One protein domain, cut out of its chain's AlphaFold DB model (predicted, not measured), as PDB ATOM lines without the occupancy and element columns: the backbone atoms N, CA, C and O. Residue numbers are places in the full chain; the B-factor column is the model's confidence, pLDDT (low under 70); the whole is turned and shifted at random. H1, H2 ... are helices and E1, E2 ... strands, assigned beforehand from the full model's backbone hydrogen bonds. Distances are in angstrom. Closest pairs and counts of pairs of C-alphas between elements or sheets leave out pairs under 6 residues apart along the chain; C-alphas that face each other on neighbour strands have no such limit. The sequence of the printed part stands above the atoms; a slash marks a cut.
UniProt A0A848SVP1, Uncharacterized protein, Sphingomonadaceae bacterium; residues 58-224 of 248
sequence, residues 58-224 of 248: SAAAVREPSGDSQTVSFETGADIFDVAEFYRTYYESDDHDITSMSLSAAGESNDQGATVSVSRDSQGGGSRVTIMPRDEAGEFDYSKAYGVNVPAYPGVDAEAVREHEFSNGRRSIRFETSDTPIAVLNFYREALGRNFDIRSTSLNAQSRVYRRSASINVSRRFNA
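AT A GLANCE: This is residues 58 to 224 of the 248 residues of an uncharacterized protein of Sphingomonadaceae bacterium (UniProt A0A848SVP1). One wide, twisted sheet of nine strands makes a wall, with two helices, H1 and H2, over one of its faces and no named helix on the other. Each helix runs along the strands, H1 over E9 and E8, H2 over E4, while a long loop, residues 134 to 161, lies at the E6 end of the sheet. The 167 printed residues hold E1, E2, H1, E3, E4, E5, E6, E7, H2, E8 and E9 in that order; the class is mixed, helices and strands. The mixed sheet runs E1, E2, E9, E8, E3, E4, E5, E7, E6. The whole is compact, with a radius of gyration of the C-alphas of 16.4 A and spans of 45 by 39 by 30 A.

IN THESE COORDINATES: E1, residues 61 to 66, begins at C-alpha 61 (-9.402, 115.554, 264.198) and is 15.1 A long. E2 is residues 69 to 76, 22.4 A, and H1 residues 80 to 93, 20.2 A. E3, residues 96 to 106, 30.2 A, bends by 50 degrees at residue 99. E4 is residues 113 to 120, 23.4 A; E5 is 127 to 133, 19.0 A; E6 is 162 to 165, 10.2 A; E7 is 171 to 177, 20.1 A. H2, residues 181 to 193, 17.7 A, begins at C-alpha 181 (12.692, 114.748, 250.780). E8 is residues 197 to 207, 31.8 A, and E9, residues 213 to 220, 23.5 A, ends at C-alpha 220 (-0.971, 126.949, 262.502).

HOW THE PARTS SIT: The edge strand E1 forms a hairpin with E2, N 63 to O 71 at 2.9 A. E2 and E9 are parallel at 12 degrees, N 70 to O 213 at 2.8 A; the other neighbour pairs are antiparallel. E8 and E9 form a hairpin, N 214 to O 205 at 2.8 A, and E8 pairs with E3, N 102 to O 202 at 2.9 A. E3, E4 and E5 are a meander, each strand the antiparallel neighbour of the one before, with N 116 to O 103 at 2.9 A and N 117 to O 130 at 2.8 A. E5 pairs with E7, N 129 to O 175 at 2.9 A, and E7 with the edge strand E6, N 164 to O 172 at 2.8 A. E2, H1 and E3 form a split strand-helix-strand unit, two strands running the same way with E9 and E8 between them, and its crossover is right-handed. H1 and H2 are on the same face, in two layers with the sheet, and apart from each other. H1 has a height over the sheet of 8.2 A; its closest C-alpha on E9 is Val 218, 6.2 A from that of Ile 80. H2 has a height of 8.0 A and lies over E4, only just not over E3, on which 2 of its 13 C-alphas fall; the closest C-alphas of H2 and E4, Pro 181 and Val 118, are 5.6 A apart. In H1 and H2 every O i to N i+4 pair is within hydrogen-bond range.

THE WHOLE: The C-alphas farthest apart, Ser 58 and Glu 159, are 48.5 A apart. The printed part has no cut. The link from E5 to E6, 28 residues, is long. Mean pLDDT of the printed part is 79.9; 33 residues are under 70, among them 135 to 149.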
ATOM      1  N   SER A  58      -8.502 117.045 272.388       68.25
ATOM      2  CA  SER A  58      -9.916 117.274 272.062       68.25
ATOM      3  C   SER A  58     -10.123 118.084 270.775       68.25
ATOM      4  O   SER A  58     -11.170 117.975 270.133       68.25
ATOM      5  N   ALA A  59      -9.119 118.866 270.371       65.75
ATOM      6  CA  ALA A  59      -9.110 119.635 269.131       65.75
ATOM      7  C   ALA A  59      -8.502 118.862 267.946       65.75
ATOM      8  O   ALA A  59      -8.591 119.331 266.807       65.75
ATOM      9  N   ALA A  60      -7.898 117.693 268.183       69.62
ATOM     10  CA  ALA A  60      -7.344 116.861 267.126       69.62
ATOM     11  C   ALA A  60      -8.459 116.104 266.383       69.62
ATOM     12  O   ALA A  60      -9.177 115.273 266.938       69.62
ATOM     13  N   ALA A  61      -8.585 116.363 265.084       68.38
ATOM     14  CA  ALA A  61      -9.402 115.554 264.198       68.38
ATOM     15  C   ALA A  61      -8.646 114.261 263.877       68.38
ATOM     16  O   ALA A  61      -7.757 114.220 263.023       68.38
ATOM     17  N   VAL A  62      -9.031 113.200 264.576       71.81
ATOM     18  CA  VAL A  62      -8.499 111.856 264.387       71.81
ATOM     19  C   VAL A  62      -9.438 111.070 263.480       71.81
ATOM     20  O   VAL A  62     -10.643 110.989 263.730       71.81
ATOM     21  N   ARG A  63      -8.904 110.511 262.392       65.81
ATOM     22  CA  ARG A  63      -9.664 109.669 261.461       65.81
ATOM     23  C   ARG A  63      -8.906 108.385 261.167       65.81
ATOM     24  O   ARG A  63      -7.719 108.421 260.862       65.81
ATOM     25  N   GLU A  64      -9.637 107.278 261.160       70.38
ATOM     26  CA  GLU A  64      -9.209 106.014 260.562       70.38
ATOM     27  C   GLU A  64     -10.111 105.731 259.354       70.38
ATOM     28  O   GLU A  64     -11.151 105.086 259.491       70.38
ATOM     29  N   PRO A  65      -9.803 106.296 258.171       58.97
ATOM     30  CA  PRO A  65     -10.631 106.093 256.981       58.97
ATOM     31  C   PRO A  65     -10.705 104.616 256.546       58.97
ATOM     32  O   PRO A  65     -11.663 104.226 255.879       58.97
ATOM     33  N   SER A  66      -9.735 103.794 256.951       59.22
ATOM     34  CA  SER A  66      -9.748 102.329 256.899       59.22
ATOM     35  C   SER A  66      -8.793 101.786 257.972       59.22
ATOM     36  O   SER A  66      -7.933 102.526 258.441       59.22
ATOM     37  N   GLY A  67      -8.885 100.501 258.345       62.75
ATOM     38  CA  GLY A  67      -7.944  99.888 259.309       62.75
ATOM     39  C   GLY A  67      -6.462  99.972 258.891       62.75
ATOM     40  O   GLY A  67      -5.568  99.834 259.719       62.75
ATOM     41  N   ASP A  68      -6.219 100.280 257.617       75.44
ATOM     42  CA  ASP A  68      -4.912 100.421 256.978       75.44
ATOM     43  C   ASP A  68      -4.443 101.889 256.873       75.44
ATOM     44  O   ASP A  68      -3.414 102.180 256.258       75.44
ATOM     45  N   SER A  69      -5.183 102.856 257.424       75.69
ATOM     46  CA  SER A  69      -4.814 104.271 257.338       75.69
ATOM     47  C   SER A  69      -5.161 105.046 258.605       75.69
ATOM     48  O   SER A  69      -6.306 105.063 259.049       75.69
ATOM     49  N   GLN A  70      -4.167 105.735 259.156       78.88
ATOM     50  CA  GLN A  70      -4.319 106.698 260.239       78.88
ATOM     51  C   GLN A  70      -4.175 108.109 259.678       78.88
ATOM     52  O   GLN A  70      -3.228 108.409 258.953       78.88
ATOM     53  N   THR A  71      -5.085 109.011 260.035       82.31
ATOM     54  CA  THR A  71      -4.933 110.443 259.770       82.31
ATOM     55  C   THR A  71      -5.096 111.239 261.055       82.31
ATOM     56  O   THR A  71      -6.115 111.120 261.739       82.31
ATOM     57  N   VAL A  72      -4.111 112.084 261.349       82.38
ATOM     58  CA  VAL A  72      -4.143 113.049 262.451       82.38
ATOM     59  C   VAL A  72      -4.135 114.452 261.854       82.38
ATOM     60  O   VAL A  72      -3.333 114.771 260.976       82.38
ATOM     61  N   SER A  73      -5.074 115.299 262.262       82.94
ATOM     62  CA  SER A  73      -5.134 116.694 261.816       82.94
ATOM     63  C   SER A  73      -5.439 117.603 262.991       82.94
ATOM     64  O   SER A  73      -6.430 117.389 263.681       82.94
ATOM     65  N   PHE A  74      -4.610 118.614 263.229       78.88
ATOM     66  CA  PHE A  74      -4.816 119.524 264.354       78.88
ATOM     67  C   PHE A  74      -4.172 120.891 264.132       78.88
ATOM     68  O   PHE A  74      -3.286 121.076 263.294       78.88
ATOM     69  N   GLU A  75      -4.646 121.853 264.921       81.62
ATOM     70  CA  GLU A  75      -4.092 123.198 265.002       81.62
ATOM     71  C   GLU A  75      -3.161 123.309 266.205       81.62
ATOM     72  O   GLU A  75      -3.520 122.916 267.315       81.62
ATOM     73  N   THR A  76      -1.989 123.897 266.001       80.25
ATOM     74  CA  THR A  76      -0.995 124.075 267.064       80.25
ATOM     75  C   THR A  76      -0.543 125.527 267.188       80.25
ATOM     76  O   THR A  76      -0.545 126.286 266.213       80.25
ATOM     77  N   GLY A  77      -0.207 125.924 268.418       78.44
ATOM     78  CA  GLY A  77       0.523 127.161 268.705       78.44
ATOM     79  C   GLY A  77       2.044 126.972 268.731       78.44
ATOM     80  O   GLY A  77       2.760 127.966 268.700       78.44
ATOM     81  N   ALA A  78       2.522 125.723 268.784       83.56
ATOM     82  CA  ALA A  78       3.936 125.392 268.627       83.56
ATOM     83  C   ALA A  78       4.387 125.616 267.174       83.56
ATOM     84  O   ALA A  78       3.554 125.758 266.269       83.56
ATOM     85  N   ASP A  79       5.699 125.636 266.934       85.31
ATOM     86  CA  ASP A  79       6.202 125.682 265.566       85.31
ATOM     87  C   ASP A  79       5.772 124.415 264.807       85.31
ATOM     88  O   ASP A  79       5.937 123.286 265.271       85.31
ATOM     89  N   ILE A  80       5.166 124.604 263.633       85.38
ATOM     90  CA  ILE A  80       4.598 123.500 262.848       85.38
ATOM     91  C   ILE A  80       5.657 122.488 262.396       85.38
ATOM     92  O   ILE A  80       5.309 121.338 262.134       85.38
ATOM     93  N   PHE A  81       6.923 122.899 262.293       84.50
ATOM     94  CA  PHE A  81       8.011 122.020 261.889       84.50
ATOM     95  C   PHE A  81       8.555 121.219 263.060       84.50
ATOM     96  O   PHE A  81       8.857 120.051 262.858       84.50
ATOM     97  N   ASP A  82       8.592 121.780 264.270       88.06
ATOM     98  CA  ASP A  82       8.934 121.015 265.479       88.06
ATOM     99  C   ASP A  82       7.920 119.884 265.701       88.06
ATOM    100  O   ASP A  82       8.270 118.751 266.028       88.06
ATOM    101  N   VAL A  83       6.643 120.172 265.439       86.19
ATOM    102  CA  VAL A  83       5.578 119.167 265.476       86.19
ATOM    103  C   VAL A  83       5.751 118.114 264.380       86.19
ATOM    104  O   VAL A  83       5.624 116.922 264.651       86.19
ATOM    105  N   ALA A  84       6.023 118.527 263.140       85.88
ATOM    106  CA  ALA A  84       6.251 117.583 262.047       85.88
ATOM    107  C   ALA A  84       7.479 116.694 262.301       85.88
ATOM    108  O   ALA A  84       7.440 115.502 261.998       85.88
ATOM    109  N   GLU A  85       8.529 117.256 262.899       88.19
ATOM    110  CA  GLU A  85       9.763 116.561 263.255       88.19
ATOM    111  C   GLU A  85       9.540 115.523 264.356       88.19
ATOM    112  O   GLU A  85      10.003 114.393 264.222       88.19
ATOM    113  N   PHE A  86       8.759 115.849 265.391       89.94
ATOM    114  CA  PHE A  86       8.353 114.880 266.416       89.94
ATOM    115  C   PHE A  86       7.731 113.625 265.789       89.94
ATOM    116  O   PHE A  86       8.146 112.499 266.063       89.94
ATOM    117  N   TYR A  87       6.766 113.818 264.892       88.69
ATOM    118  CA  TYR A  87       6.099 112.699 264.239       88.69
ATOM    119  C   TYR A  87       6.981 111.966 263.231       88.69
ATOM    120  O   TYR A  87       6.830 110.758 263.056       88.69
ATOM    121  N   ARG A  88       7.889 112.678 262.558       88.25
ATOM    122  CA  ARG A  88       8.886 112.068 261.678       88.25
ATOM    123  C   ARG A  88       9.754 111.096 262.470       88.25
ATOM    124  O   ARG A  88       9.830 109.930 262.098       88.25
ATOM    125  N   THR A  89      10.337 111.567 263.569       89.62
ATOM    126  CA  THR A  89      11.184 110.767 264.461       89.62
ATOM    127  C   THR A  89      10.426 109.561 265.001       89.62
ATOM    128  O   THR A  89      10.931 108.442 264.926       89.62
ATOM    129  N   TYR A  90       9.184 109.757 265.449       89.75
ATOM    130  CA  TYR A  90       8.344 108.653 265.907       89.75
ATOM    131  C   TYR A  90       8.133 107.594 264.817       89.75
ATOM    132  O   TYR A  90       8.403 106.417 265.038       89.75
ATOM    133  N   TYR A  91       7.694 107.990 263.622       88.50
ATOM    134  CA  TYR A  91       7.405 107.029 262.558       88.50
ATOM    135  C   TYR A  91       8.654 106.334 262.021       88.50
ATOM    136  O   TYR A  91       8.598 105.147 261.712       88.50
ATOM    137  N   GLU A  92       9.785 107.030 261.948       86.88
ATOM    138  CA  GLU A  92      11.058 106.399 261.599       86.88
ATOM    139  C   GLU A  92      11.492 105.367 262.651       86.88
ATOM    140  O   GLU A  92      12.033 104.326 262.277       86.88
ATOM    141  N   SER A  93      11.218 105.616 263.939       88.06
ATOM    142  CA  SER A  93      11.474 104.649 265.017       88.06
ATOM    143  C   SER A  93      10.507 103.456 265.009       88.06
ATOM    144  O   SER A  93      10.902 102.351 265.366       88.06
ATOM    145  N   ASP A  94       9.274 103.653 264.530       86.19
ATOM    146  CA  ASP A  94       8.219 102.632 264.428       86.19
ATOM    147  C   ASP A  94       8.225 101.908 263.063       86.19
ATOM    148  O   ASP A  94       7.185 101.510 262.534       86.19
ATOM    149  N   ASP A  95       9.392 101.786 262.423       88.06
ATOM    150  CA  ASP A  95       9.574 101.088 261.141       88.06
ATOM    151  C   ASP A  95       8.657 101.579 259.999       88.06
ATOM    152  O   ASP A  95       8.240 100.813 259.118       88.06
ATOM    153  N   HIS A  96       8.348 102.874 259.967       88.75
ATOM    154  CA  HIS A  96       7.701 103.500 258.821       88.75
ATOM    155  C   HIS A  96       8.715 104.229 257.936       88.75
ATOM    156  O   HIS A  96       9.657 104.876 258.389       88.75
ATOM    157  N   ASP A  97       8.477 104.176 256.630       87.50
ATOM    158  CA  ASP A  97       9.159 105.015 255.657       87.50
ATOM    159  C   ASP A  97       8.358 106.284 255.393       87.50
ATOM    160  O   ASP A  97       7.185 106.229 255.015       87.50
ATOM    161  N   ILE A  98       9.013 107.439 255.504       87.25
ATOM    162  CA  ILE A  98       8.447 108.702 255.037       87.25
ATOM    163  C   ILE A  98       8.352 108.659 253.509       87.25
ATOM    164  O   ILE A  98       9.357 108.633 252.794       87.25
ATOM    165  N   THR A  99       7.123 108.644 253.001       88.50
ATOM    166  CA  THR A  99       6.836 108.527 251.565       88.50
ATOM    167  C   THR A  99       6.654 109.887 250.911       88.50
ATOM    168  O   THR A  99       7.034 110.074 249.755       88.50
ATOM    169  N   SER A 100       6.093 110.855 251.638       90.88
ATOM    170  CA  SER A 100       5.977 112.231 251.164       90.88
ATOM    171  C   SER A 100       5.834 113.235 252.296       90.88
ATOM    172  O   SER A 100       5.343 112.919 253.377       90.88
ATOM    173  N   MET A 101       6.226 114.469 252.012       91.88
ATOM    174  CA  MET A 101       5.987 115.628 252.857       91.88
ATOM    175  C   MET A 101       5.505 116.792 252.003       91.88
ATOM    176  O   MET A 101       5.804 116.872 250.810       91.88
ATOM    177  N   SER A 102       4.755 117.707 252.600       92.75
ATOM    178  CA  SER A 102       4.363 118.937 251.926       92.75
ATOM    179  C   SER A 102       4.388 120.133 252.862       92.75
ATOM    180  O   SER A 102       4.281 120.002 254.082       92.75
ATOM    181  N   LEU A 103       4.519 121.314 252.273       91.25
ATOM    182  CA  LEU A 103       4.300 122.590 252.932       91.25
ATOM    183  C   LEU A 103       3.349 123.432 252.088       91.25
ATOM    184  O   LEU A 103       3.364 123.385 250.854       91.25
ATOM    185  N   SER A 104       2.526 124.228 252.761       88.62
ATOM    186  CA  SER A 104       1.726 125.263 252.121       88.62
ATOM    187  C   SER A 104       2.120 126.618 252.680       88.62
ATOM    188  O   SER A 104       1.963 126.882 253.873       88.62
ATOM    189  N   ALA A 105       2.577 127.485 251.787       84.94
ATOM    190  CA  ALA A 105       2.907 128.872 252.057       84.94
ATOM    191  C   ALA A 105       1.858 129.792 251.421       84.94
ATOM    192  O   ALA A 105       1.317 129.487 250.353       84.94
ATOM    193  N   ALA A 106       1.557 130.905 252.080       82.19
ATOM    194  CA  ALA A 106       0.604 131.904 251.614       82.19
ATOM    195  C   ALA A 106       1.113 133.320 251.894       82.19
ATOM    196  O   ALA A 106       1.772 133.560 252.903       82.19
ATOM    197  N   GLY A 107       0.824 134.244 250.982       72.69
ATOM    198  CA  GLY A 107       1.222 135.645 251.083       72.69
ATOM    199  C   GLY A 107       0.218 136.476 251.875       72.69
ATOM    200  O   GLY A 107      -0.707 135.945 252.502       72.69
ATOM    201  N   GLU A 108       0.394 137.796 251.819       67.25
ATOM    202  CA  GLU A 108      -0.543 138.759 252.413       67.25
ATOM    203  C   GLU A 108      -1.933 138.671 251.764       67.25
ATOM    204  O   GLU A 108      -2.948 138.787 252.453       67.25
ATOM    205  N   SER A 109      -1.992 138.395 250.456       64.75
ATOM    206  CA  SER A 109      -3.224 138.023 249.759       64.75
ATOM    207  C   SER A 109      -3.360 136.500 249.643       64.75
ATOM    208  O   SER A 109      -2.379 135.763 249.537       64.75
ATOM    209  N   ASN A 110      -4.600 135.999 249.646       60.41
ATOM    210  CA  ASN A 110      -4.869 134.558 249.517       60.41
ATOM    211  C   ASN A 110      -4.494 133.978 248.140       60.41
ATOM    212  O   ASN A 110      -4.389 132.755 248.014       60.41
ATOM    213  N   ASP A 111      -4.261 134.852 247.164       63.91
ATOM    214  CA  ASP A 111      -3.895 134.531 245.781       63.91
ATOM    215  C   ASP A 111      -2.370 134.553 245.571       63.91
ATOM    216  O   ASP A 111      -1.862 134.384 244.470       63.91
ATOM    217  N   GLN A 112      -1.607 134.758 246.645       69.19
ATOM    218  CA  GLN A 112      -0.158 134.637 246.653       69.19
ATOM    219  C   GLN A 112       0.238 133.440 247.510       69.19
ATOM    220  O   GLN A 112      -0.282 133.233 248.608       69.19
ATOM    221  N   GLY A 113       1.178 132.634 247.023       75.94
ATOM    222  CA  GLY A 113       1.701 131.498 247.770       75.94
ATOM    223  C   GLY A 113       2.063 130.316 246.892       75.94
ATOM    224  O   GLY A 113       2.027 130.381 245.664       75.94
ATOM    225  N   ALA A 114       2.383 129.212 247.551       84.00
ATOM    226  CA  ALA A 114       2.700 127.961 246.891       84.00
ATOM    227  C   ALA A 114       2.390 126.777 247.802       84.00
ATOM    228  O   ALA A 114       2.514 126.848 249.027       84.00
ATOM    229  N   THR A 115       2.022 125.661 247.189       89.00
ATOM    230  CA  THR A 115       2.101 124.351 247.833       89.00
ATOM    231  C   THR A 115       3.284 123.613 247.232       89.00
ATOM    232  O   THR A 115       3.352 123.460 246.014       89.00
ATOM    233  N   VAL A 116       4.208 123.165 248.077       90.06
ATOM    234  CA  VAL A 116       5.339 122.329 247.671       90.06
ATOM    235  C   VAL A 116       5.142 120.955 248.282       90.06
ATOM    236  O   VAL A 116       5.017 120.833 249.497       90.06
ATOM    237  N   SER A 117       5.124 119.935 247.438       93.25
ATOM    238  CA  SER A 117       5.023 118.534 247.823       93.25
ATOM    239  C   SER A 117       6.260 117.797 247.341       93.25
ATOM    240  O   SER A 117       6.647 117.907 246.178       93.25
ATOM    241  N   VAL A 118       6.862 117.019 248.227       91.94
ATOM    242  CA  VAL A 118       8.041 116.211 247.945       91.94
ATOM    243  C   VAL A 118       7.713 114.770 248.286       91.94
ATOM    244  O   VAL A 118       7.292 114.476 249.401       91.94
ATOM    245  N   SER A 119       7.882 113.866 247.333       91.81
ATOM    246  CA  SER A 119       7.719 112.427 247.539       91.81
ATOM    247  C   SER A 119       9.036 111.719 247.295       91.81
ATOM    248  O   SER A 119       9.755 112.080 246.361       91.81
ATOM    249  N   ARG A 120       9.327 110.687 248.086       86.06
ATOM    250  CA  ARG A 120      10.460 109.803 247.816       86.06
ATOM    251  C   ARG A 120      10.244 109.137 246.458       86.06
ATOM    252  O   ARG A 120       9.157 108.628 246.180       86.06
ATOM    253  N   ASP A 121      11.264 109.166 245.614       78.12
ATOM    254  CA  ASP A 121      11.236 108.408 244.376       78.12
ATOM    255  C   ASP A 121      11.400 106.916 244.691       78.12
ATOM    256  O   ASP A 121      12.313 106.500 245.407       78.12
ATOM    257  N   SER A 122      10.484 106.109 244.166       64.56
ATOM    258  CA  SER A 122      10.429 104.676 244.430       64.56
ATOM    259  C   SER A 122      11.496 103.880 243.677       64.56
ATOM    260  O   SER A 122      11.671 102.700 243.975       64.56
ATOM    261  N   GLN A 123      12.200 104.490 242.713       62.34
ATOM    262  CA  GLN A 123      13.147 103.792 241.835       62.34
ATOM    263  C   GLN A 123      14.612 104.226 242.003       62.34
ATOM    264  O   GLN A 123      15.495 103.396 241.793       62.34
ATOM    265  N   GLY A 124      14.889 105.473 242.400       61.03
ATOM    266  CA  GLY A 124      16.253 106.022 242.439       61.03
ATOM    267  C   GLY A 124      16.757 106.506 243.800       61.03
ATOM    268  O   GLY A 124      17.874 107.008 243.874       61.03
ATOM    269  N   GLY A 125      15.961 106.410 244.872       70.69
ATOM    270  CA  GLY A 125      16.342 106.904 246.207       70.69
ATOM    271  C   GLY A 125      16.382 108.435 246.348       70.69
ATOM    272  O   GLY A 125      16.597 108.930 247.452       70.69
ATOM    273  N   GLY A 126      16.139 109.166 245.258       83.81
ATOM    274  CA  GLY A 126      15.982 110.616 245.239       83.81
ATOM    275  C   GLY A 126      14.572 111.075 245.612       83.81
ATOM    276  O   GLY A 126      13.769 110.337 246.191       83.81
ATOM    277  N   SER A 127      14.252 112.311 245.246       90.62
ATOM    278  CA  SER A 127      12.962 112.945 245.492       90.62
ATOM    279  C   SER A 127      12.319 113.423 244.202       90.62
ATOM    280  O   SER A 127      12.943 114.092 243.380       90.62
ATOM    281  N   ARG A 128      11.019 113.166 244.078       91.88
ATOM    282  CA  ARG A 128      10.154 113.843 243.116       91.88
ATOM    283  C   ARG A 128       9.499 115.036 243.793       91.88
ATOM    284  O   ARG A 128       8.828 114.892 244.816       91.88
ATOM    285  N   VAL A 129       9.660 116.206 243.191       91.75
ATOM    286  CA  VAL A 129       9.148 117.473 243.708       91.75
ATOM    287  C   VAL A 129       8.003 117.944 242.829       91.75
ATOM    288  O   VAL A 129       8.069 117.868 241.604       91.75
ATOM    289  N   THR A 130       6.932 118.415 243.454       91.88
ATOM    290  CA  THR A 130       5.807 119.078 242.795       91.88
ATOM    291  C   THR A 130       5.531 120.402 243.486       91.88
ATOM    292  O   THR A 130       5.324 120.448 244.694       91.88
ATOM    293  N   ILE A 131       5.482 121.474 242.712       90.12
ATOM    294  CA  ILE A 131       5.172 122.822 243.172       90.12
ATOM    295  C   ILE A 131       3.892 123.264 242.483       90.12
ATOM    296  O   ILE A 131       3.744 123.133 241.269       90.12
ATOM    297  N   MET A 132       2.970 123.807 243.263       87.44
ATOM    298  CA  MET A 132       1.766 124.461 242.776       87.44
ATOM    299  C   MET A 132       1.779 125.914 243.253       87.44
ATOM    300  O   MET A 132       1.350 126.176 244.384       87.44
ATOM    301  N   PRO A 133       2.287 126.850 242.433       82.25
ATOM    302  CA  PRO A 133       2.143 128.276 242.694       82.25
ATOM    303  C   PRO A 133       0.657 128.658 242.733       82.25
ATOM    304  O   PRO A 133      -0.186 127.999 242.114       82.25
ATOM    305  N   ARG A 134       0.325 129.693 243.504       76.06
ATOM    306  CA  ARG A 134      -1.042 130.226 243.616       76.06
ATOM    307  C   ARG A 134      -1.273 131.510 242.817       76.06
ATOM    308  O   ARG A 134      -2.370 132.042 242.913       76.06
ATOM    309  N   ASP A 135      -0.293 131.974 242.042       67.81
ATOM    310  CA  ASP A 135      -0.393 133.226 241.292       67.81
ATOM    311  C   ASP A 135      -1.427 133.181 240.147       67.81
ATOM    312  O   ASP A 135      -1.670 132.152 239.512       67.81
ATOM    313  N   GLU A 136      -2.046 134.334 239.873       53.41
ATOM    314  CA  GLU A 136      -2.740 134.587 238.610       53.41
ATOM    315  C   GLU A 136      -1.685 134.728 237.507       53.41
ATOM    316  O   GLU A 136      -1.052 135.773 237.391       53.41
ATOM    317  N   ALA A 137      -1.481 133.658 236.734       48.19
ATOM    318  CA  ALA A 137      -0.889 133.636 235.392       48.19
ATOM    319  C   ALA A 137       0.097 134.787 235.067       48.19
ATOM    320  O   ALA A 137      -0.143 135.593 234.168       48.19
ATOM    321  N   GLY A 138       1.220 134.857 235.786       49.38
ATOM    322  CA  GLY A 138       2.359 135.701 235.422       49.38
ATOM    323  C   GLY A 138       3.245 135.049 234.351       49.38
ATOM    324  O   GLY A 138       3.223 133.828 234.162       49.38
ATOM    325  N   GLU A 139       4.027 135.870 233.641       46.56
ATOM    326  CA  GLU A 139       5.071 135.427 232.707       46.56
ATOM    327  C   GLU A 139       6.223 134.776 233.499       46.56
ATOM    328  O   GLU A 139       6.687 135.317 234.504       46.56
ATOM    329  N   PHE A 140       6.635 133.573 233.092       51.25
ATOM    330  CA  PHE A 140       7.567 132.724 233.836       51.25
ATOM    331  C   PHE A 140       9.002 132.906 233.337       51.25
ATOM    332  O   PHE A 140       9.264 132.761 232.143       51.25
ATOM    333  N   ASP A 141       9.946 133.153 234.249       52.81
ATOM    334  CA  ASP A 141      11.378 133.186 233.936       52.81
ATOM    335  C   ASP A 141      12.084 131.925 234.462       52.81
ATOM    336  O   ASP A 141      12.528 131.858 235.616       52.81
ATOM    337  N   TYR A 142      12.231 130.934 233.572       48.94
ATOM    338  CA  TYR A 142      12.925 129.665 233.832       48.94
ATOM    339  C   TYR A 142      14.399 129.839 234.210       48.94
ATOM    340  O   TYR A 142      15.016 128.889 234.688       48.94
ATOM    341  N   SER A 143      14.984 131.027 234.020       49.31
ATOM    342  CA  SER A 143      16.374 131.261 234.394       49.31
ATOM    343  C   SER A 143      16.568 131.437 235.904       49.31
ATOM    344  O   SER A 143      17.707 131.313 236.364       49.31
ATOM    345  N   LYS A 144      15.506 131.733 236.687       54.44
ATOM    346  CA  LYS A 144      15.643 132.077 238.121       54.44
ATOM    347  C   LYS A 144      14.488 131.686 239.058       54.44
ATOM    348  O   LYS A 144      14.741 131.605 240.261       54.44
ATOM    349  N   ALA A 145      13.257 131.450 238.586       62.56
ATOM    350  CA  ALA A 145      12.112 131.220 239.479       62.56
ATOM    351  C   ALA A 145      11.085 130.223 238.925       62.56
ATOM    352  O   ALA A 145      10.832 130.181 237.726       62.56
ATOM    353  N   TYR A 146      10.448 129.457 239.818       66.94
ATOM    354  CA  TYR A 146       9.355 128.533 239.500       66.94
ATOM    355  C   TYR A 146       7.975 129.221 239.507       66.94
ATOM    356  O   TYR A 146       6.976 128.629 239.907       66.94
ATOM    357  N   GLY A 147       7.914 130.484 239.083       63.06
ATOM    358  CA  GLY A 147       6.738 131.358 239.176       63.06
ATOM    359  C   GLY A 147       7.009 132.568 240.069       63.06
ATOM    360  O   GLY A 147       8.129 132.746 240.560       63.06
ATOM    361  N   VAL A 148       6.004 133.419 240.294       59.50
ATOM    362  CA  VAL A 148       6.201 134.630 241.105       59.50
ATOM    363  C   VAL A 148       6.569 134.233 242.539       59.50
ATOM    364  O   VAL A 148       5.792 133.601 243.254       59.50
ATOM    365  N   ASN A 149       7.774 134.623 242.963       65.56
ATOM    366  CA  ASN A 149       8.318 134.441 244.312       65.56
ATOM    367  C   ASN A 149       8.538 132.984 244.774       65.56
ATOM    368  O   ASN A 149       8.866 132.781 245.944       65.56
ATOM    369  N   VAL A 150       8.431 131.975 243.898       76.12
ATOM    370  CA  VAL A 150       8.850 130.601 244.235       76.12
ATOM    371  C   VAL A 150      10.285 130.364 243.751       76.12
ATOM    372  O   VAL A 150      10.534 130.380 242.543       76.12
ATOM    373  N   PRO A 151      11.245 130.147 244.660       81.44
ATOM    374  CA  PRO A 151      12.653 130.031 244.301       81.44
ATOM    375  C   PRO A 151      12.953 128.708 243.596       81.44
ATOM    376  O   PRO A 151      12.402 127.667 243.956       81.44
ATOM    377  N   ALA A 152      13.851 128.757 242.609       84.38
ATOM    378  CA  ALA A 152      14.344 127.561 241.939       84.38
ATOM    379  C   ALA A 152      15.177 126.688 242.892       84.38
ATOM    380  O   ALA A 152      15.932 127.216 243.711       84.38
ATOM    381  N   TYR A 153      15.072 125.363 242.777       88.12
ATOM    382  CA  TYR A 153      15.856 124.445 243.597       88.12
ATOM    383  C   TYR A 153      17.289 124.368 243.054       88.12
ATOM    384  O   TYR A 153      17.466 124.185 241.844       88.12
ATOM    385  N   PRO A 154      18.325 124.515 243.899       86.94
ATOM    386  CA  PRO A 154      19.706 124.484 243.437       86.94
ATOM    387  C   PRO A 154      20.064 123.119 242.838       86.94
ATOM    388  O   PRO A 154      19.659 122.077 243.343       86.94
ATOM    389  N   GLY A 155      20.850 123.126 241.759       80.38
ATOM    390  CA  GLY A 155      21.351 121.899 241.130       80.38
ATOM    391  C   GLY A 155      20.360 121.175 240.213       80.38
ATOM    392  O   GLY A 155      20.712 120.139 239.658       80.38
ATOM    393  N   VAL A 156      19.154 121.716 240.009       83.75
ATOM    394  CA  VAL A 156      18.190 121.187 239.034       83.75
ATOM    395  C   VAL A 156      18.391 121.873 237.692       83.75
ATOM    396  O   VAL A 156      18.338 123.098 237.594       83.75
ATOM    397  N   ASP A 157      18.604 121.069 236.653       79.50
ATOM    398  CA  ASP A 157      18.656 121.551 235.278       79.50
ATOM    399  C   ASP A 157      17.280 122.088 234.853       79.50
ATOM    400  O   ASP A 157      16.258 121.418 235.035       79.50
ATOM    401  N   ALA A 158      17.249 123.283 234.260       76.38
ATOM    402  CA  ALA A 158      16.031 123.892 233.737       76.38
ATOM    403  C   ALA A 158      15.338 122.989 232.699       76.38
ATOM    404  O   ALA A 158      14.108 122.943 232.655       76.38
ATOM    405  N   GLU A 159      16.098 122.211 231.920       78.25
ATOM    406  CA  GLU A 159      15.541 121.285 230.922       78.25
ATOM    407  C   GLU A 159      14.852 120.055 231.543       78.25
ATOM    408  O   GLU A 159      13.988 119.425 230.913       78.25
ATOM    409  N   ALA A 160      15.203 119.712 232.788       80.81
ATOM    410  CA  ALA A 160      14.600 118.615 233.547       80.81
ATOM    411  C   ALA A 160      13.276 119.016 234.219       80.81
ATOM    412  O   ALA A 160      12.498 118.150 234.630       80.81
ATOM    413  N   VAL A 161      12.990 120.317 234.304       85.00
ATOM    414  CA  VAL A 161      11.749 120.836 234.876       85.00
ATOM    415  C   VAL A 161      10.595 120.623 233.894       85.00
ATOM    416  O   VAL A 161      10.690 120.862 232.689       85.00
ATOM    417  N   ARG A 162       9.470 120.133 234.414       86.56
ATOM    418  CA  ARG A 162       8.231 119.897 233.672       86.56
ATOM    419  C   ARG A 162       7.126 120.772 234.227       86.56
ATOM    420  O   ARG A 162       6.839 120.732 235.420       86.56
ATOM    421  N   GLU A 163       6.469 121.506 233.346       84.88
ATOM    422  CA  GLU A 163       5.301 122.310 233.676       84.88
ATOM    423  C   GLU A 163       4.033 121.670 233.115       84.88
ATOM    424  O   GLU A 163       4.018 121.095 232.027       84.88
ATOM    425  N   HIS A 164       2.959 121.773 233.885       84.50
ATOM    426  CA  HIS A 164       1.619 121.418 233.467       84.50
ATOM    427  C   HIS A 164       0.655 122.540 233.850       84.50
ATOM    428  O   HIS A 164       0.408 122.781 235.035       84.50
ATOM    429  N   GLU A 165       0.041 123.162 232.850       82.50
ATOM    430  CA  GLU A 165      -1.045 124.124 233.025       82.50
ATOM    431  C   GLU A 165      -2.403 123.410 232.988       82.50
ATOM    432  O   GLU A 165      -2.676 122.560 232.139       82.50
ATOM    433  N   PHE A 166      -3.255 123.706 233.963       80.19
ATOM    434  CA  PHE A 166      -4.614 123.191 234.056       80.19
ATOM    435  C   PHE A 166      -5.589 124.147 233.363       80.19
ATOM    436  O   PHE A 166      -5.368 125.353 233.294       80.19
ATOM    437  N   SER A 167      -6.738 123.627 232.924       76.94
ATOM    438  CA  SER A 167      -7.772 124.406 232.220       76.94
ATOM    439  C   SER A 167      -8.363 125.574 233.021       76.94
ATOM    440  O   SER A 167      -9.003 126.448 232.446       76.94
ATOM    441  N   ASN A 168      -8.165 125.595 234.339       74.56
ATOM    442  CA  ASN A 168      -8.589 126.669 235.236       74.56
ATOM    443  C   ASN A 168      -7.478 127.694 235.526       74.56
ATOM    444  O   ASN A 168      -7.575 128.412 236.519       74.56
ATOM    445  N   GLY A 169      -6.408 127.716 234.726       71.50
ATOM    446  CA  GLY A 169      -5.277 128.636 234.880       71.50
ATOM    447  C   GLY A 169      -4.312 128.273 236.010       71.50
ATOM    448  O   GLY A 169      -3.297 128.938 236.183       71.50
ATOM    449  N   ARG A 170      -4.582 127.207 236.777       76.81
ATOM    450  CA  ARG A 170      -3.626 126.698 237.769       76.81
ATOM    451  C   ARG A 170      -2.450 126.044 237.061       76.81
ATOM    452  O   ARG A 170      -2.605 125.482 235.981       76.81
ATOM    453  N   ARG A 171      -1.301 126.006 237.726       79.06
ATOM    454  CA  ARG A 171      -0.088 125.376 237.195       79.06
ATOM    455  C   ARG A 171       0.512 124.393 238.194       79.06
ATOM    456  O   ARG A 171       0.279 124.474 239.401       79.06
ATOM    457  N   SER A 172       1.240 123.415 237.671       86.12
ATOM    458  CA  SER A 172       2.030 122.448 238.430       86.12
ATOM    459  C   SER A 172       3.405 122.352 237.796       86.12
ATOM    460  O   SER A 172       3.520 122.058 236.612       86.12
ATOM    461  N   ILE A 173       4.436 122.504 238.610       88.19
ATOM    462  CA  ILE A 173       5.837 122.392 238.211       88.19
ATOM    463  C   ILE A 173       6.404 121.157 238.884       88.19
ATOM    464  O   ILE A 173       6.113 120.904 240.053       88.19
ATOM    465  N   ARG A 174       7.153 120.351 238.142       90.88
ATOM    466  CA  ARG A 174       7.694 119.082 238.620       90.88
ATOM    467  C   ARG A 174       9.130 118.908 238.182       90.88
ATOM    468  O   ARG A 174       9.471 119.220 237.047       90.88
ATOM    469  N   PHE A 175       9.940 118.359 239.069       90.69
ATOM    470  CA  PHE A 175      11.299 117.935 238.767       90.69
ATOM    471  C   PHE A 175      11.692 116.789 239.700       90.69
ATOM    472  O   PHE A 175      10.996 116.492 240.676       90.69
ATOM    473  N   GLU A 176      12.808 116.146 239.387       90.56
ATOM    474  CA  GLU A 176      13.403 115.094 240.206       90.56
ATOM    475  C   GLU A 176      14.805 115.536 240.640       90.56
ATOM    476  O   GLU A 176      15.489 116.261 239.918       90.56
ATOM    477  N   THR A 177      15.207 115.149 241.847       90.00
ATOM    478  CA  THR A 177      16.531 115.430 242.418       90.00
ATOM    479  C   THR A 177      17.037 114.202 243.166       90.00
ATOM    480  O   THR A 177      16.240 113.406 243.655       90.00
ATOM    481  N   SER A 178      18.354 114.039 243.274       90.00
ATOM    482  CA  SER A 178      18.970 113.001 244.109       90.00
ATOM    483  C   SER A 178      18.863 113.286 245.610       90.00
ATOM    484  O   SER A 178      19.139 112.400 246.415       90.00
ATOM    485  N   ASP A 179      18.485 114.506 245.994       89.62
ATOM    486  CA  ASP A 179      18.394 114.904 247.396       89.62
ATOM    487  C   ASP A 179      17.234 114.224 248.127       89.62
ATOM    488  O   ASP A 179      16.231 113.815 247.535       89.62
ATOM    489  N   THR A 180      17.356 114.137 249.454       86.81
ATOM    490  CA  THR A 180      16.316 113.553 250.306       86.81
ATOM    491  C   THR A 180      15.093 114.470 250.400       86.81
ATOM    492  O   THR A 180      15.234 115.696 250.317       86.81
ATOM    493  N   PRO A 181      13.890 113.923 250.662       86.62
ATOM    494  CA  PRO A 181      12.692 114.748 250.780       86.62
ATOM    495  C   PRO A 181      12.809 115.856 251.836       86.62
ATOM    496  O   PRO A 181      12.247 116.935 251.666       86.62
ATOM    497  N   ILE A 182      13.575 115.602 252.903       84.06
ATOM    498  CA  ILE A 182      13.825 116.537 254.009       84.06
ATOM    499  C   ILE A 182      14.706 117.698 253.559       84.06
ATOM    500  O   ILE A 182      14.366 118.851 253.816       84.06
ATOM    501  N   ALA A 183      15.805 117.418 252.851       88.12
ATOM    502  CA  ALA A 183      16.689 118.463 252.341       88.12
ATOM    503  C   ALA A 183      15.928 119.418 251.409       88.12
ATOM    504  O   ALA A 183      15.999 120.640 251.563       88.12
ATOM    505  N   VAL A 184      15.108 118.853 250.516       89.88
ATOM    506  CA  VAL A 184      14.272 119.636 249.605       89.88
ATOM    507  C   VAL A 184      13.260 120.488 250.369       89.88
ATOM    508  O   VAL A 184      13.118 121.682 250.097       89.88
ATOM    509  N   LEU A 185      12.546 119.901 251.332       88.31
ATOM    510  CA  LEU A 185      11.522 120.617 252.091       88.31
ATOM    511  C   LEU A 185      12.125 121.745 252.945       88.31
ATOM    512  O   LEU A 185      11.540 122.826 253.004       88.31
ATOM    513  N   ASN A 186      13.301 121.528 253.544       89.19
ATOM    514  CA  ASN A 186      14.016 122.538 254.329       89.19
ATOM    515  C   ASN A 186      14.430 123.740 253.476       89.19
ATOM    516  O   ASN A 186      14.206 124.879 253.885       89.19
ATOM    517  N   PHE A 187      14.927 123.501 252.259       91.06
ATOM    518  CA  PHE A 187      15.193 124.584 251.313       91.06
ATOM    519  C   PHE A 187      13.938 125.432 251.071       91.06
ATOM    520  O   PHE A 187      13.975 126.652 251.224       91.06
ATOM    521  N   TYR A 188      12.801 124.808 250.741       89.56
ATOM    522  CA  TYR A 188      11.575 125.561 250.462       89.56
ATOM    523  C   TYR A 188      10.977 126.215 251.705       89.56
ATOM    524  O   TYR A 188      10.419 127.306 251.586       89.56
ATOM    525  N   ARG A 189      11.118 125.611 252.889       88.12
ATOM    526  CA  ARG A 189      10.768 126.244 254.168       88.12
ATOM    527  C   ARG A 189      11.514 127.563 254.323       88.12
ATOM    528  O   ARG A 189      10.884 128.592 254.544       88.12
ATOM    529  N   GLU A 190      12.835 127.541 254.200       87.38
ATOM    530  CA  GLU A 190      13.654 128.741 254.374       87.38
ATOM    531  C   GLU A 190      13.396 129.768 253.278       87.38
ATOM    532  O   GLU A 190      13.283 130.965 253.543       87.38
ATOM    533  N   ALA A 191      13.303 129.307 252.035       85.19
ATOM    534  CA  ALA A 191      13.240 130.187 250.889       85.19
ATOM    535  C   ALA A 191      11.853 130.844 250.746       85.19
ATOM    536  O   ALA A 191      11.776 132.033 250.436       85.19
ATOM    537  N   LEU A 192      10.767 130.123 251.055       82.62
ATOM    538  CA  LEU A 192       9.416 130.694 251.099       82.62
ATOM    539  C   LEU A 192       9.160 131.464 252.396       82.62
ATOM    540  O   LEU A 192       8.541 132.520 252.340       82.62
ATOM    541  N   GLY A 193       9.677 131.003 253.539       79.44
ATOM    542  CA  GLY A 193       9.475 131.649 254.843       79.44
ATOM    543  C   GLY A 193       9.998 133.089 254.936       79.44
ATOM    544  O   GLY A 193       9.606 133.823 255.836       79.44
ATOM    545  N   ARG A 194      10.849 133.523 253.996       78.19
ATOM    546  CA  ARG A 194      11.302 134.922 253.881       78.19
ATOM    547  C   ARG A 194      10.206 135.876 253.407       78.19
ATOM    548  O   ARG A 194      10.221 137.037 253.795       78.19
ATOM    549  N   ASN A 195       9.298 135.396 252.557       74.19
ATOM    550  CA  ASN A 195       8.315 136.229 251.851       74.19
ATOM    551  C   ASN A 195       6.866 135.767 252.060       74.19
ATOM    552  O   ASN A 195       5.934 136.466 251.672       74.19
ATOM    553  N   PHE A 196       6.668 134.587 252.643       78.56
ATOM    554  CA  PHE A 196       5.371 133.954 252.811       78.56
ATOM    555  C   PHE A 196       5.199 133.411 254.224       78.56
ATOM    556  O   PHE A 196       6.144 132.939 254.856       78.56
ATOM    557  N   ASP A 197       3.952 133.398 254.680       81.81
ATOM    558  CA  ASP A 197       3.550 132.713 255.899       81.81
ATOM    559  C   ASP A 197       3.316 131.227 255.598       81.81
ATOM    560  O   ASP A 197       2.473 130.863 254.770       81.81
ATOM    561  N   ILE A 198       4.065 130.347 256.261       84.00
ATOM    562  CA  ILE A 198       3.872 128.901 256.134       84.00
ATOM    563  C   ILE A 198       2.708 128.494 257.033       84.00
ATOM    564  O   ILE A 198       2.821 128.486 258.256       84.00
ATOM    565  N   ARG A 199       1.577 128.145 256.418       84.50
ATOM    566  CA  ARG A 199       0.310 127.898 257.123       84.50
ATOM    567  C   ARG A 199       0.158 126.463 257.602       84.50
ATOM    568  O   ARG A 199      -0.486 126.222 258.623       84.50
ATOM    569  N   SER A 200       0.703 125.513 256.851       88.25
ATOM    570  CA  SER A 200       0.564 124.096 257.163       88.25
ATOM    571  C   SER A 200       1.703 123.270 256.595       88.25
ATOM    572  O   SER A 200       2.277 123.611 255.558       88.25
ATOM    573  N   THR A 201       1.951 122.136 257.233       91.00
ATOM    574  CA  THR A 201       2.802 121.071 256.717       91.00
ATOM    575  C   THR A 201       2.087 119.735 256.861       91.00
ATOM    576  O   THR A 201       1.239 119.560 257.740       91.00
ATOM    577  N   SER A 202       2.382 118.807 255.960       91.31
ATOM    578  CA  SER A 202       1.882 117.443 256.046       91.31
ATOM    579  C   SER A 202       3.014 116.444 255.899       91.31
ATOM    580  O   SER A 202       3.955 116.676 255.140       91.31
ATOM    581  N   LEU A 203       2.857 115.294 256.536       91.62
ATOM    582  CA  LEU A 203       3.763 114.159 256.429       91.62
ATOM    583  C   LEU A 203       2.935 112.906 256.160       91.62
ATOM    584  O   LEU A 203       1.908 112.695 256.800       91.62
ATOM    585  N   ASN A 204       3.381 112.085 255.216       90.69
ATOM    586  CA  ASN A 204       2.829 110.759 254.983       90.69
ATOM    587  C   ASN A 204       3.930 109.716 255.151       90.69
ATOM    588  O   ASN A 204       4.973 109.780 254.494       90.69
ATOM    589  N   ALA A 205       3.654 108.725 255.984       89.12
ATOM    590  CA  ALA A 205       4.517 107.595 256.256       89.12
ATOM    591  C   ALA A 205       3.795 106.284 255.919       89.12
ATOM    592  O   ALA A 205       2.566 106.202 255.968       89.12
ATOM    593  N   GLN A 206       4.553 105.260 255.551       88.88
ATOM    594  CA  GLN A 206       4.031 103.928 255.270       88.88
ATOM    595  C   GLN A 206       4.833 102.901 256.057       88.88
ATOM    596  O   GLN A 206       6.059 102.905 255.998       88.88
ATOM    597  N   SER A 207       4.145 102.022 256.781       86.56
ATOM    598  CA  SER A 207       4.798 100.957 257.538       86.56
ATOM    599  C   SER A 207       5.535 100.002 256.594       86.56
ATOM    600  O   SER A 207       5.020  99.627 255.535       86.56
ATOM    601  N   ARG A 208       6.744  99.594 256.986       83.06
ATOM    602  CA  ARG A 208       7.532  98.566 256.285       83.06
ATOM    603  C   ARG A 208       7.010  97.159 256.542       83.06
ATOM    604  O   ARG A 208       7.174  96.272 255.707       83.06
ATOM    605  N   VAL A 209       6.405  96.960 257.708       81.38
ATOM    606  CA  VAL A 209       5.969  95.651 258.203       81.38
ATOM    607  C   VAL A 209       4.493  95.418 257.888       81.38
ATOM    608  O   VAL A 209       4.093  94.313 257.518       81.38
ATOM    609  N   TYR A 210       3.679  96.468 257.978       78.19
ATOM    610  CA  TYR A 210       2.233  96.399 257.810       78.19
ATOM    611  C   TYR A 210       1.784  97.175 256.571       78.19
ATOM    612  O   TYR A 210       2.428  98.121 256.134       78.19
ATOM    613  N   ARG A 211       0.612  96.845 256.013       76.19
ATOM    614  CA  ARG A 211      -0.019  97.671 254.962       76.19
ATOM    615  C   ARG A 211      -0.692  98.915 255.549       76.19
ATOM    616  O   ARG A 211      -1.785  99.268 255.134       76.19
ATOM    617  N   ARG A 212      -0.050  99.564 256.522       80.19
ATOM    618  CA  ARG A 212      -0.590 100.737 257.204       80.19
ATOM    619  C   ARG A 212       0.069 102.005 256.682       80.19
ATOM    620  O   ARG A 212       1.283 102.054 256.493       80.19
ATOM    621  N   SER A 213      -0.743 103.023 256.449       85.19
ATOM    622  CA  SER A 213      -0.311 104.382 256.133       85.19
ATOM    623  C   SER A 213      -0.640 105.308 257.292       85.19
ATOM    624  O   SER A 213      -1.684 105.167 257.930       85.19
ATOM    625  N   ALA A 214       0.230 106.270 257.545       86.38
ATOM    626  CA  ALA A 214       0.005 107.320 258.513       86.38
ATOM    627  C   ALA A 214       0.137 108.676 257.825       86.38
ATOM    628  O   ALA A 214       1.098 108.925 257.101       86.38
ATOM    629  N   SER A 215      -0.846 109.542 258.029       87.94
ATOM    630  CA  SER A 215      -0.878 110.895 257.492       87.94
ATOM    631  C   SER A 215      -1.066 111.886 258.624       87.94
ATOM    632  O   SER A 215      -1.970 111.748 259.450       87.94
ATOM    633  N   ILE A 216      -0.235 112.915 258.648       89.12
ATOM    634  CA  ILE A 216      -0.361 114.014 259.593       89.12
ATOM    635  C   ILE A 216      -0.500 115.296 258.814       89.12
ATOM    636  O   ILE A 216       0.239 115.544 257.863       89.12
ATOM    637  N   ASN A 217      -1.434 116.123 259.259       88.94
ATOM    638  CA  ASN A 217      -1.632 117.466 258.756       88.94
ATOM    639  C   ASN A 217      -1.576 118.424 259.943       88.94
ATOM    640  O   ASN A 217      -2.460 118.422 260.801       88.94
ATOM    641  N   VAL A 218      -0.525 119.237 259.985       85.44
ATOM    642  CA  VAL A 218      -0.327 120.248 261.022       85.44
ATOM    643  C   VAL A 218      -0.617 121.605 260.410       85.44
ATOM    644  O   VAL A 218      -0.006 121.988 259.410       85.44
ATOM    645  N   SER A 219      -1.538 122.351 261.010       85.81
ATOM    646  CA  SER A 219      -1.804 123.741 260.639       85.81
ATOM    647  C   SER A 219      -1.526 124.680 261.802       85.81
ATOM    648  O   SER A 219      -1.732 124.337 262.967       85.81
ATOM    649  N   ARG A 220      -1.087 125.899 261.490       80.00
ATOM    650  CA  ARG A 220      -0.971 126.949 262.502       80.00
ATOM    651  C   ARG A 220      -2.348 127.292 263.058       80.00
ATOM    652  O   ARG A 220      -3.312 127.411 262.307       80.00
ATOM    653  N   ARG A 221      -2.423 127.510 264.370       76.19
ATOM    654  CA  ARG A 221      -3.629 128.040 265.024       76.19
ATOM    655  C   ARG A 221      -3.788 129.542 264.806       76.19
ATOM    656  O   ARG A 221      -4.911 130.040 264.761       76.19
ATOM    657  N   PHE A 222      -2.676 130.260 264.656       74.12
ATOM    658  CA  PHE A 222      -2.635 131.705 264.449       74.12
ATOM    659  C   PHE A 222      -1.753 132.055 263.239       74.12
ATOM    660  O   PHE A 222      -0.715 131.432 263.035       74.12
ATOM    661  N   ASN A 223      -2.172 133.031 262.433       67.69
ATOM    662  CA  ASN A 223      -1.353 133.610 261.363       67.69
ATOM    663  C   ASN A 223      -0.188 134.421 261.960       67.69
ATOM    664  O   ASN A 223      -0.207 134.761 263.145       67.69
ATOM    665  N   ALA A 224       0.761 134.842 261.117       65.69
ATOM    666  CA  ALA A 224       1.875 135.714 261.520       65.69
ATOM    667  C   ALA A 224       1.446 137.016 262.242       65.69
ATOM    668  O   ALA A 224       2.194 137.553 263.052       65.69
TER     669      ALA A 224